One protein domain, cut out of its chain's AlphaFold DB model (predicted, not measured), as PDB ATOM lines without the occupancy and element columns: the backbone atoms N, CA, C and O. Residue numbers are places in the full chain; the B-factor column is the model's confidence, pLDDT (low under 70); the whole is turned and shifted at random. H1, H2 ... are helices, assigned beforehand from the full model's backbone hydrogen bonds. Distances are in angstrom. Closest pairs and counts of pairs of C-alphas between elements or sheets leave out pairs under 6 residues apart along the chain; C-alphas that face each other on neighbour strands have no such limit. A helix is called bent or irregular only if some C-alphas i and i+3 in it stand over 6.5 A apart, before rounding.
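This is residues 215 to 293 of the 294 residues of the protein "Phage-related protein" of Xylella fastidiosa (strain Temecula1 / ATCC 700964) (UniProt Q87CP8). The long bent helix H3 folds back on H1 and short H2: arm H3a packs on both, arm H3b crosses H1's beginning, and residues 287 to 293 stick out. The printed part has 79 residues with three named helices, H1, H2, H3 in order; the class is all helix. It is loose, with radius of gyration of the C-alphas 16.3 A and spans 51 by 30 by 17 A.

H3, residues 249 to 291, was assigned as one helix by its hydrogen bonds but is bent: C-alphas 273 and 276 are 8.5 A apart. H3a, residues 249 to 273, is 35.3 A long and irregular, C-alphas 265 and 268 being 7.0 A apart. H3b, residues 276 to 291, ends at C-alpha (270.684, 142.030, 318.404). H1, residues 215 to 236, 31.3 A long, begins at C-alpha (277.919, 127.681, 323.143); H2 is residues 239 to 245.

H3a and H3b are about perpendicular, 89 degrees. H1 touches H3a with residues 224 to 231 alone, closest C-alphas Cys 224 and Val 267, 5.8 A. H1 touches H3b with residues 215 to 221 alone, closest C-alphas Leu 217 and Met 278, 5.0 A. H2 and H3a form a hairpin, closest C-alphas Pro 240 and Gly 252, 4.1 A. Every O i to N i+4 pair is within hydrogen-bond range in H1, H2 and H3b; in H3a 19 of 21.

The farthest C-alphas, Gly 247 and Arg 291, are 51.5 A apart. The printed part has no cut; pLDDT is under 70 at residues 288 to 293.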
ATOM      1  N   ASP A 215     277.337 127.097 321.921       76.75
ATOM      2  CA  ASP A 215     277.919 127.681 323.143       76.75
ATOM      3  C   ASP A 215     279.205 126.976 323.606       76.75
ATOM      4  O   ASP A 215     280.161 127.611 324.050       76.75
ATOM      5  N   VAL A 216     279.258 125.646 323.494       77.69
ATOM      6  CA  VAL A 216     280.442 124.859 323.875       77.69
ATOM      7  C   VAL A 216     281.564 125.090 322.866       77.69
ATOM      8  O   VAL A 216     282.712 125.273 323.267       77.69
ATOM      9  N   LEU A 217     281.242 125.153 321.571       80.81
ATOM     10  CA  LEU A 217     282.197 125.534 320.529       80.81
ATOM     11  C   LEU A 217     282.738 126.949 320.751       80.81
ATOM     12  O   LEU A 217     283.944 127.149 320.632       80.81
ATOM     13  N   TYR A 218     281.880 127.901 321.129       83.81
ATOM     14  CA  TYR A 218     282.298 129.258 321.480       83.81
ATOM     15  C   TYR A 218     283.229 129.285 322.699       83.81
ATOM     16  O   TYR A 218     284.257 129.957 322.663       83.81
ATOM     17  N   ASN A 219     282.934 128.522 323.753       85.25
ATOM     18  CA  ASN A 219     283.796 128.447 324.936       85.25
ATOM     19  C   ASN A 219     285.172 127.844 324.614       85.25
ATOM     20  O   ASN A 219     286.195 128.344 325.087       85.25
ATOM     21  N   ILE A 220     285.213 126.792 323.787       85.12
ATOM     22  CA  ILE A 220     286.471 126.187 323.324       85.12
ATOM     23  C   ILE A 220     287.250 127.188 322.468       85.12
ATOM     24  O   ILE A 220     288.451 127.365 322.677       85.12
ATOM     25  N   TRP A 221     286.572 127.871 321.543       87.69
ATOM     26  CA  TRP A 221     287.159 128.920 320.714       87.69
ATOM     27  C   TRP A 221     287.766 130.037 321.569       87.69
ATOM     28  O   TRP A 221     288.943 130.358 321.415       87.69
ATOM     29  N   PHE A 222     287.002 130.562 322.528       89.88
ATOM     30  CA  PHE A 222     287.435 131.615 323.443       89.88
ATOM     31  C   PHE A 222     288.683 131.202 324.230       89.88
ATOM     32  O   PHE A 222     289.645 131.965 324.307       89.88
ATOM     33  N   LEU A 223     288.705 129.977 324.767       89.81
ATOM     34  CA  LEU A 223     289.854 129.461 325.508       89.81
ATOM     35  C   LEU A 223     291.092 129.304 324.613       89.81
ATOM     36  O   LEU A 223     292.190 129.671 325.027       89.81
ATOM     37  N   CYS A 224     290.922 128.806 323.383       88.81
ATOM     38  CA  CYS A 224     292.007 128.685 322.407       88.81
ATOM     39  C   CYS A 224     292.583 130.060 322.038       88.81
ATOM     40  O   CYS A 224     293.799 130.246 322.067       88.81
ATOM     41  N   CYS A 225     291.722 131.044 321.760       88.31
ATOM     42  CA  CYS A 225     292.131 132.420 321.480       88.31
ATOM     43  C   CYS A 225     292.856 133.054 322.673       88.31
ATOM     44  O   CYS A 225     293.893 133.692 322.499       88.31
ATOM     45  N   HIS A 226     292.351 132.844 323.891       90.25
ATOM     46  CA  HIS A 226     292.974 133.373 325.100       90.25
ATOM     47  C   HIS A 226     294.348 132.746 325.358       90.25
ATOM     48  O   HIS A 226     295.307 133.455 325.663       90.25
ATOM     49  N   PHE A 227     294.472 131.428 325.188       92.12
ATOM     50  CA  PHE A 227     295.744 130.730 325.341       92.12
ATOM     51  C   PHE A 227     296.771 131.182 324.300       92.12
ATOM     52  O   PHE A 227     297.928 131.401 324.649       92.12
ATOM     53  N   LYS A 228     296.351 131.396 323.047       90.75
ATOM     54  CA  LYS A 228     297.215 131.941 321.993       90.75
ATOM     55  C   LYS A 228     297.721 133.342 322.344       90.75
ATOM     56  O   LYS A 228     298.916 133.590 322.238       90.75
ATOM     57  N   GLY A 229     296.851 134.212 322.860       89.06
ATOM     58  CA  GLY A 229     297.257 135.533 323.347       89.06
ATOM     59  C   GLY A 229     298.230 135.461 324.530       89.06
ATOM     60  O   GLY A 229     299.218 136.187 324.563       89.06
ATOM     61  N   LEU A 230     298.008 134.550 325.486       88.81
ATOM     62  CA  LEU A 230     298.951 134.314 326.587       88.81
ATOM     63  C   LEU A 230     300.304 133.802 326.083       88.81
ATOM     64  O   LEU A 230     301.343 134.252 326.568       88.81
ATOM     65  N   TYR A 231     300.292 132.885 325.116       90.44
ATOM     66  CA  TYR A 231     301.493 132.404 324.452       90.44
ATOM     67  C   TYR A 231     302.229 133.583 323.806       90.44
ATOM     68  O   TYR A 231     303.330 133.905 324.237       90.44
ATOM     69  N   GLU A 232     301.609 134.316 322.887       89.19
ATOM     70  CA  GLU A 232     302.229 135.452 322.191       89.19
ATOM     71  C   GLU A 232     302.800 136.492 323.173       89.19
ATOM     72  O   GLU A 232     304.002 136.765 323.145       89.19
ATOM     73  N   MET A 233     302.007 136.952 324.150       85.62
ATOM     74  CA  MET A 233     302.468 137.912 325.163       85.62
ATOM     75  C   MET A 233     303.646 137.392 325.992       85.62
ATOM     76  O   MET A 233     304.535 138.161 326.365       85.62
ATOM     77  N   SER A 234     303.669 136.100 326.324       86.38
ATOM     78  CA  SER A 234     304.747 135.527 327.135       86.38
ATOM     79  C   SER A 234     306.087 135.481 326.397       86.38
ATOM     80  O   SER A 234     307.139 135.659 327.023       86.38
ATOM     81  N   PHE A 235     306.050 135.288 325.076       84.75
ATOM     82  CA  PHE A 235     307.233 135.228 324.222       84.75
ATOM     83  C   PHE A 235     307.701 136.620 323.793       84.75
ATOM     84  O   PHE A 235     308.904 136.883 323.839       84.75
ATOM     85  N   GLU A 236     306.780 137.531 323.472       87.12
ATOM     86  CA  GLU A 236     307.096 138.930 323.152       87.12
ATOM     87  C   GLU A 236     307.776 139.638 324.325       87.12
ATOM     88  O   GLU A 236     308.835 140.249 324.170       87.12
ATOM     89  N   ASN A 237     307.231 139.468 325.531       86.19
ATOM     90  CA  ASN A 237     307.781 140.081 326.740       86.19
ATOM     91  C   ASN A 237     308.965 139.303 327.337       86.19
ATOM     92  O   ASN A 237     309.470 139.673 328.397       86.19
ATOM     93  N   LYS A 238     309.414 138.217 326.686       88.69
ATOM     94  CA  LYS A 238     310.517 137.358 327.152       88.69
ATOM     95  C   LYS A 238     310.362 136.956 328.629       88.69
ATOM     96  O   LYS A 238     311.332 136.947 329.393       88.69
ATOM     97  N   ILE A 239     309.134 136.630 329.047       88.38
ATOM     98  CA  ILE A 239     308.792 136.341 330.450       88.38
ATOM     99  C   ILE A 239     309.622 135.171 331.009       88.38
ATOM    100  O   ILE A 239     310.167 135.309 332.108       88.38
ATOM    101  N   PRO A 240     309.812 134.044 330.291       83.06
ATOM    102  CA  PRO A 240     310.663 132.954 330.773       83.06
ATOM    103  C   PRO A 240     312.113 133.383 331.041       83.06
ATOM    104  O   PRO A 240     312.734 132.930 332.006       83.06
ATOM    105  N   GLN A 241     312.649 134.277 330.209       84.38
ATOM    106  CA  GLN A 241     314.000 134.815 330.326       84.38
ATOM    107  C   GLN A 241     314.088 135.815 331.482       84.38
ATOM    108  O   GLN A 241     315.018 135.726 332.279       84.38
ATOM    109  N   ALA A 242     313.094 136.693 331.640       86.81
ATOM    110  CA  ALA A 242     312.995 137.607 332.776       86.81
ATOM    111  C   ALA A 242     312.936 136.842 334.111       86.81
ATOM    112  O   ALA A 242     313.691 137.141 335.034       86.81
ATOM    113  N   LEU A 243     312.129 135.780 334.190       86.19
ATOM    114  CA  LEU A 243     312.067 134.892 335.356       86.19
ATOM    115  C   LEU A 243     313.404 134.191 335.626       86.19
ATOM    116  O   LEU A 243     313.792 134.019 336.782       86.19
ATOM    117  N   SER A 244     314.132 133.804 334.575       84.31
ATOM    118  CA  SER A 244     315.480 133.251 334.720       84.31
ATOM    119  C   SER A 244     316.467 134.285 335.269       84.31
ATOM    120  O   SER A 244     317.283 133.931 336.119       84.31
ATOM    121  N   CYS A 245     316.388 135.542 334.823       85.19
ATOM    122  CA  CYS A 245     317.220 136.639 335.322       85.19
ATOM    123  C   CYS A 245     316.916 136.984 336.790       85.19
ATOM    124  O   CYS A 245     317.827 137.322 337.535       85.19
ATOM    125  N   LEU A 246     315.666 136.816 337.230       88.94
ATOM    126  CA  LEU A 246     315.232 136.997 338.623       88.94
ATOM    127  C   LEU A 246     315.583 135.808 339.545       88.94
ATOM    128  O   LEU A 246     315.166 135.771 340.701       88.94
ATOM    129  N   GLY A 247     316.321 134.807 339.053       86.69
ATOM    130  CA  GLY A 247     316.734 133.629 339.826       86.69
ATOM    131  C   GLY A 247     315.727 132.469 339.829       86.69
ATOM    132  O   GLY A 247     316.049 131.372 340.289       86.69
ATOM    133  N   ALA A 248     314.541 132.630 339.232       88.50
ATOM    134  CA  ALA A 248     313.498 131.601 339.135       88.50
ATOM    135  C   ALA A 248     313.687 130.660 337.921       88.50
ATOM    136  O   ALA A 248     312.745 130.325 337.198       88.50
ATOM    137  N   ARG A 249     314.916 130.178 337.702       82.81
ATOM    138  CA  ARG A 249     315.329 129.453 336.480       82.81
ATOM    139  C   ARG A 249     314.519 128.182 336.184       82.81
ATOM    140  O   ARG A 249     314.169 127.924 335.037       82.81
ATOM    141  N   LYS A 250     314.171 127.399 337.215       85.56
ATOM    142  CA  LYS A 250     313.344 126.180 337.072       85.56
ATOM    143  C   LYS A 250     311.890 126.486 336.703       85.56
ATOM    144  O   LYS A 250     311.237 125.664 336.067       85.56
ATOM    145  N   MET A 251     311.371 127.636 337.132       84.50
ATOM    146  CA  MET A 251     310.003 128.051 336.821       84.50
ATOM    147  C   MET A 251     309.912 128.593 335.399       84.50
ATOM    148  O   MET A 251     309.038 128.151 334.662       84.50
ATOM    149  N   GLY A 252     310.857 129.444 334.984       85.06
ATOM    150  CA  GLY A 252     310.918 129.951 333.609       85.06
ATOM    151  C   GLY A 252     311.037 128.830 332.569       85.06
ATOM    152  O   GLY A 252     310.287 128.813 331.599       85.06
ATOM    153  N   GLY A 253     311.902 127.837 332.815       85.62
ATOM    154  CA  GLY A 253     312.047 126.681 331.922       85.62
ATOM    155  C   GLY A 253     310.775 125.835 331.802       85.62
ATOM    156  O   GLY A 253     310.376 125.494 330.694       85.62
ATOM    157  N   ARG A 254     310.097 125.542 332.924       88.12
ATOM    158  CA  ARG A 254     308.834 124.781 332.908       88.12
ATOM    159  C   ARG A 254     307.697 125.550 332.243       88.12
ATOM    160  O   ARG A 254     306.923 124.963 331.495       88.12
ATOM    161  N   LEU A 255     307.607 126.853 332.501       88.75
ATOM    162  CA  LEU A 255     306.623 127.719 331.861       88.75
ATOM    163  C   LEU A 255     306.786 127.688 330.337       88.75
ATOM    164  O   LEU A 255     305.814 127.451 329.629       88.75
ATOM    165  N   TYR A 256     308.021 127.839 329.852       88.00
ATOM    166  CA  TYR A 256     308.337 127.748 328.429       88.00
ATOM    167  C   TYR A 256     307.894 126.406 327.832       88.00
ATOM    168  O   TYR A 256     307.154 126.386 326.855       88.00
ATOM    169  N   THR A 257     308.279 125.281 328.446       89.25
ATOM    170  CA  THR A 257     307.941 123.956 327.907       89.25
ATOM    171  C   THR A 257     306.437 123.698 327.881       89.25
ATOM    172  O   THR A 257     305.942 123.147 326.908       89.25
ATOM    173  N   HIS A 258     305.700 124.114 328.916       90.56
ATOM    174  CA  HIS A 258     304.252 123.900 328.976       90.56
ATOM    175  C   HIS A 258     303.473 124.794 328.008       90.56
ATOM    176  O   HIS A 258     302.457 124.361 327.475       90.56
ATOM    177  N   LEU A 259     303.937 126.021 327.766       91.44
ATOM    178  CA  LEU A 259     303.311 126.913 326.791       91.44
ATOM    179  C   LEU A 259     303.499 126.402 325.358       91.44
ATOM    180  O   LEU A 259     302.542 126.407 324.588       91.44
ATOM    181  N   VAL A 260     304.696 125.909 325.023       89.81
ATOM    182  CA  VAL A 260     304.973 125.294 323.713       89.81
ATOM    183  C   VAL A 260     304.168 124.008 323.533       89.81
ATOM    184  O   VAL A 260     303.463 123.866 322.540       89.81
ATOM    185  N   ASP A 261     304.197 123.103 324.515       90.12
ATOM    186  CA  ASP A 261     303.443 121.843 324.459       90.12
ATOM    187  C   ASP A 261     301.923 122.085 324.389       90.12
ATOM    188  O   ASP A 261     301.210 121.433 323.627       90.12
ATOM    189  N   GLY A 262     301.417 123.088 325.112       88.56
ATOM    190  CA  GLY A 262     300.015 123.501 325.038       88.56
ATOM    191  C   GLY A 262     299.612 124.047 323.664       88.56
ATOM    192  O   GLY A 262     298.512 123.747 323.193       88.56
ATOM    193  N   MET A 263     300.495 124.792 322.989       90.75
ATOM    194  CA  MET A 263     300.259 125.276 321.624       90.75
ATOM    195  C   MET A 263     300.324 124.141 320.595       90.75
ATOM    196  O   MET A 263     299.343 123.902 319.886       90.75
ATOM    197  N   ASP A 264     301.445 123.419 320.540       85.44
ATOM    198  CA  ASP A 264     301.733 122.412 319.510       85.44
ATOM    199  C   ASP A 264     300.926 121.119 319.703       85.44
ATOM    200  O   ASP A 264     300.471 120.482 318.743       85.44
ATOM    201  N   GLY A 265     300.742 120.708 320.957       78.88
ATOM    202  CA  GLY A 265     300.030 119.494 321.344       78.88
ATOM    203  C   GLY A 265     298.527 119.692 321.537       78.88
ATOM    204  O   GLY A 265     297.767 118.743 321.339       78.88
ATOM    205  N   GLY A 266     298.096 120.905 321.889       83.94
ATOM    206  CA  GLY A 266     296.706 121.225 322.212       83.94
ATOM    207  C   GLY A 266     296.048 122.127 321.175       83.94
ATOM    208  O   GLY A 266     295.321 121.653 320.300       83.94
ATOM    209  N   VAL A 267     296.289 123.434 321.292       87.81
ATOM    210  CA  VAL A 267     295.519 124.484 320.605       87.81
ATOM    211  C   VAL A 267     295.556 124.335 319.085       87.81
ATOM    212  O   VAL A 267     294.498 124.303 318.460       87.81
ATOM    213  N   LEU A 268     296.732 124.135 318.484       83.62
ATOM    214  CA  LEU A 268     296.854 123.998 317.027       83.62
ATOM    215  C   LEU A 268     296.165 122.736 316.491       83.62
ATOM    216  O   LEU A 268     295.629 122.730 315.381       83.62
ATOM    217  N   ARG A 269     296.137 121.652 317.275       78.94
ATOM    218  CA  ARG A 269     295.429 120.421 316.888       78.94
ATOM    219  C   ARG A 269     293.919 120.607 316.937       78.94
ATOM    220  O   ARG A 269     293.224 120.131 316.042       78.94
ATOM    221  N   ILE A 270     293.430 121.306 317.959       80.31
ATOM    222  CA  ILE A 270     292.012 121.637 318.117       80.31
ATOM    223  C   ILE A 270     291.569 122.577 316.992       80.31
ATOM    224  O   ILE A 270     290.553 122.320 316.349       80.31
ATOM    225  N   GLU A 271     292.358 123.606 316.682       81.81
ATOM    226  CA  GLU A 271     292.097 124.540 315.584       81.81
ATOM    227  C   GLU A 271     292.068 123.823 314.228       81.81
ATOM    228  O   GLU A 271     291.140 124.007 313.444       81.81
ATOM    229  N   LYS A 272     293.010 122.909 313.977       81.50
ATOM    230  CA  LYS A 272     293.021 122.105 312.747       81.50
ATOM    231  C   LYS A 272     291.800 121.187 312.615       81.50
ATOM    232  O   LYS A 272     291.355 120.928 311.500       81.50
ATOM    233  N   ALA A 273     291.285 120.667 313.728       75.06
ATOM    234  CA  ALA A 273     290.172 119.720 313.729       75.06
ATOM    235  C   ALA A 273     288.788 120.398 313.736       75.06
ATOM    236  O   ALA A 273     287.866 119.884 313.106       75.06
ATOM    237  N   LEU A 274     288.630 121.526 314.437       75.06
ATOM    238  CA  LEU A 274     287.333 122.175 314.680       75.06
ATOM    239  C   LEU A 274     287.277 123.665 314.298       75.06
ATOM    240  O   LEU A 274     286.218 124.273 314.447       75.06
ATOM    241  N   GLY A 275     288.363 124.260 313.798       75.81
ATOM    242  CA  GLY A 275     288.499 125.705 313.554       75.81
ATOM    243  C   GLY A 275     287.303 126.361 312.854       75.81
ATOM    244  O   GLY A 275     286.698 127.260 313.439       75.81
ATOM    245  N   PRO A 276     286.874 125.872 311.672       78.81
ATOM    246  CA  PRO A 276     285.763 126.477 310.935       78.81
ATOM    247  C   PRO A 276     284.432 126.440 311.696       78.81
ATOM    248  O   PRO A 276     283.642 127.376 311.622       78.81
ATOM    249  N   HIS A 277     284.181 125.369 312.450       73.12
ATOM    250  CA  HIS A 277     282.954 125.216 313.234       73.12
ATOM    251  C   HIS A 277     282.957 126.115 314.474       73.12
ATOM    252  O   HIS A 277     281.936 126.709 314.813       73.12
ATOM    253  N   MET A 278     284.115 126.243 315.121       80.00
ATOM    254  CA  MET A 278     284.325 127.120 316.272       80.00
ATOM    255  C   MET A 278     284.154 128.597 315.908       80.00
ATOM    256  O   MET A 278     283.464 129.334 316.609       80.00
ATOM    257  N   GLU A 279     284.720 129.022 314.780       80.62
ATOM    258  CA  GLU A 279     284.644 130.410 314.322       80.62
ATOM    259  C   GLU A 279     283.223 130.800 313.887       80.62
ATOM    260  O   GLU A 279     282.727 131.873 314.236       80.62
ATOM    261  N   GLN A 280     282.515 129.892 313.209       80.25
ATOM    262  CA  GLN A 280     281.102 130.078 312.872       80.25
ATOM    263  C   GLN A 280     280.217 130.179 314.120       80.25
ATOM    264  O   GLN A 280     279.323 131.026 314.172       80.25
ATOM    265  N   ALA A 281     280.459 129.347 315.135       80.06
ATOM    266  CA  ALA A 281     279.743 129.426 316.404       80.06
ATOM    267  C   ALA A 281     280.008 130.765 317.113       80.06
ATOM    268  O   ALA A 281     279.068 131.427 317.555       80.06
ATOM    269  N   ALA A 282     281.261 131.228 317.128       82.00
ATOM    270  CA  ALA A 282     281.615 132.516 317.712       82.00
ATOM    271  C   ALA A 282     280.925 133.693 317.015       82.00
ATOM    272  O   ALA A 282     280.376 134.572 317.680       82.00
ATOM    273  N   GLN A 283     280.874 133.693 315.682       83.38
ATOM    274  CA  GLN A 283     280.176 134.729 314.919       83.38
ATOM    275  C   GLN A 283     278.670 134.750 315.208       83.38
ATOM    276  O   GLN A 283     278.091 135.827 315.356       83.38
ATOM    277  N   LYS A 284     278.034 133.581 315.348       81.19
ATOM    278  CA  LYS A 284     276.614 133.486 315.718       81.19
ATOM    279  C   LYS A 284     276.351 134.012 317.129       81.19
ATOM    280  O   LYS A 284     275.445 134.823 317.309       81.19
ATOM    281  N   VAL A 285     277.143 133.590 318.116       77.94
ATOM    282  CA  VAL A 285     276.980 134.009 319.518       77.94
ATOM    283  C   VAL A 285     277.204 135.518 319.661       77.94
ATOM    284  O   VAL A 285     276.358 136.224 320.216       77.94
ATOM    285  N   MET A 286     278.279 136.049 319.073       73.12
ATOM    286  CA  MET A 286     278.561 137.490 319.078       73.12
ATOM    287  C   MET A 286     277.514 138.301 318.295       73.12
ATOM    288  O   MET A 286     277.168 139.415 318.692       73.12
ATOM    289  N   GLY A 287     276.980 137.755 317.199       72.38
ATOM    290  CA  GLY A 287     275.910 138.376 316.417       72.38
ATOM    291  C   GLY A 287     274.572 138.436 317.160       72.38
ATOM    292  O   GLY A 287     273.848 139.423 317.047       72.38
ATOM    293  N   ASN A 288     274.252 137.424 317.968       64.75
ATOM    294  CA  ASN A 288     273.049 137.403 318.804       64.75
ATOM    295  C   ASN A 288     273.127 138.432 319.938       64.75
ATOM    296  O   ASN A 288     272.159 139.149 320.171       64.75
ATOM    297  N   ALA A 289     274.292 138.574 320.579       59.88
ATOM    298  CA  ALA A 289     274.506 139.568 321.631       59.88
ATOM    299  C   ALA A 289     274.282 141.012 321.139       59.88
ATOM    300  O   ALA A 289     273.735 141.836 321.865       59.88
ATOM    301  N   ARG A 290     274.637 141.312 319.881       58.62
ATOM    302  CA  ARG A 290     274.403 142.635 319.272       58.62
ATOM    303  C   ARG A 290     272.933 142.920 318.956       58.62
ATOM    304  O   ARG A 290     272.543 144.079 318.959       58.62
ATOM    305  N   ARG A 291     272.120 141.888 318.709       56.50
ATOM    306  CA  ARG A 291     270.684 142.030 318.404       56.50
ATOM    307  C   ARG A 291     269.810 142.286 319.634       56.50
ATOM    308  O   ARG A 291     268.693 142.745 319.470       56.50
ATOM    309  N   HIS A 292     270.306 142.011 320.838       55.19
ATOM    310  CA  HIS A 292     269.590 142.271 322.095       55.19
ATOM    311  C   HIS A 292     269.836 143.673 322.680       55.19
ATOM    312  O   HIS A 292     269.295 143.991 323.734       55.19
ATOM    313  N   ILE A 293     270.671 144.491 322.029       53.38
ATOM    314  CA  ILE A 293     271.068 145.835 322.493       53.38
ATOM    315  C   ILE A 293     270.438 146.946 321.617       53.38
ATOM    316  O   ILE A 293     270.623 148.130 321.889       53.38
TER     317      ILE A 293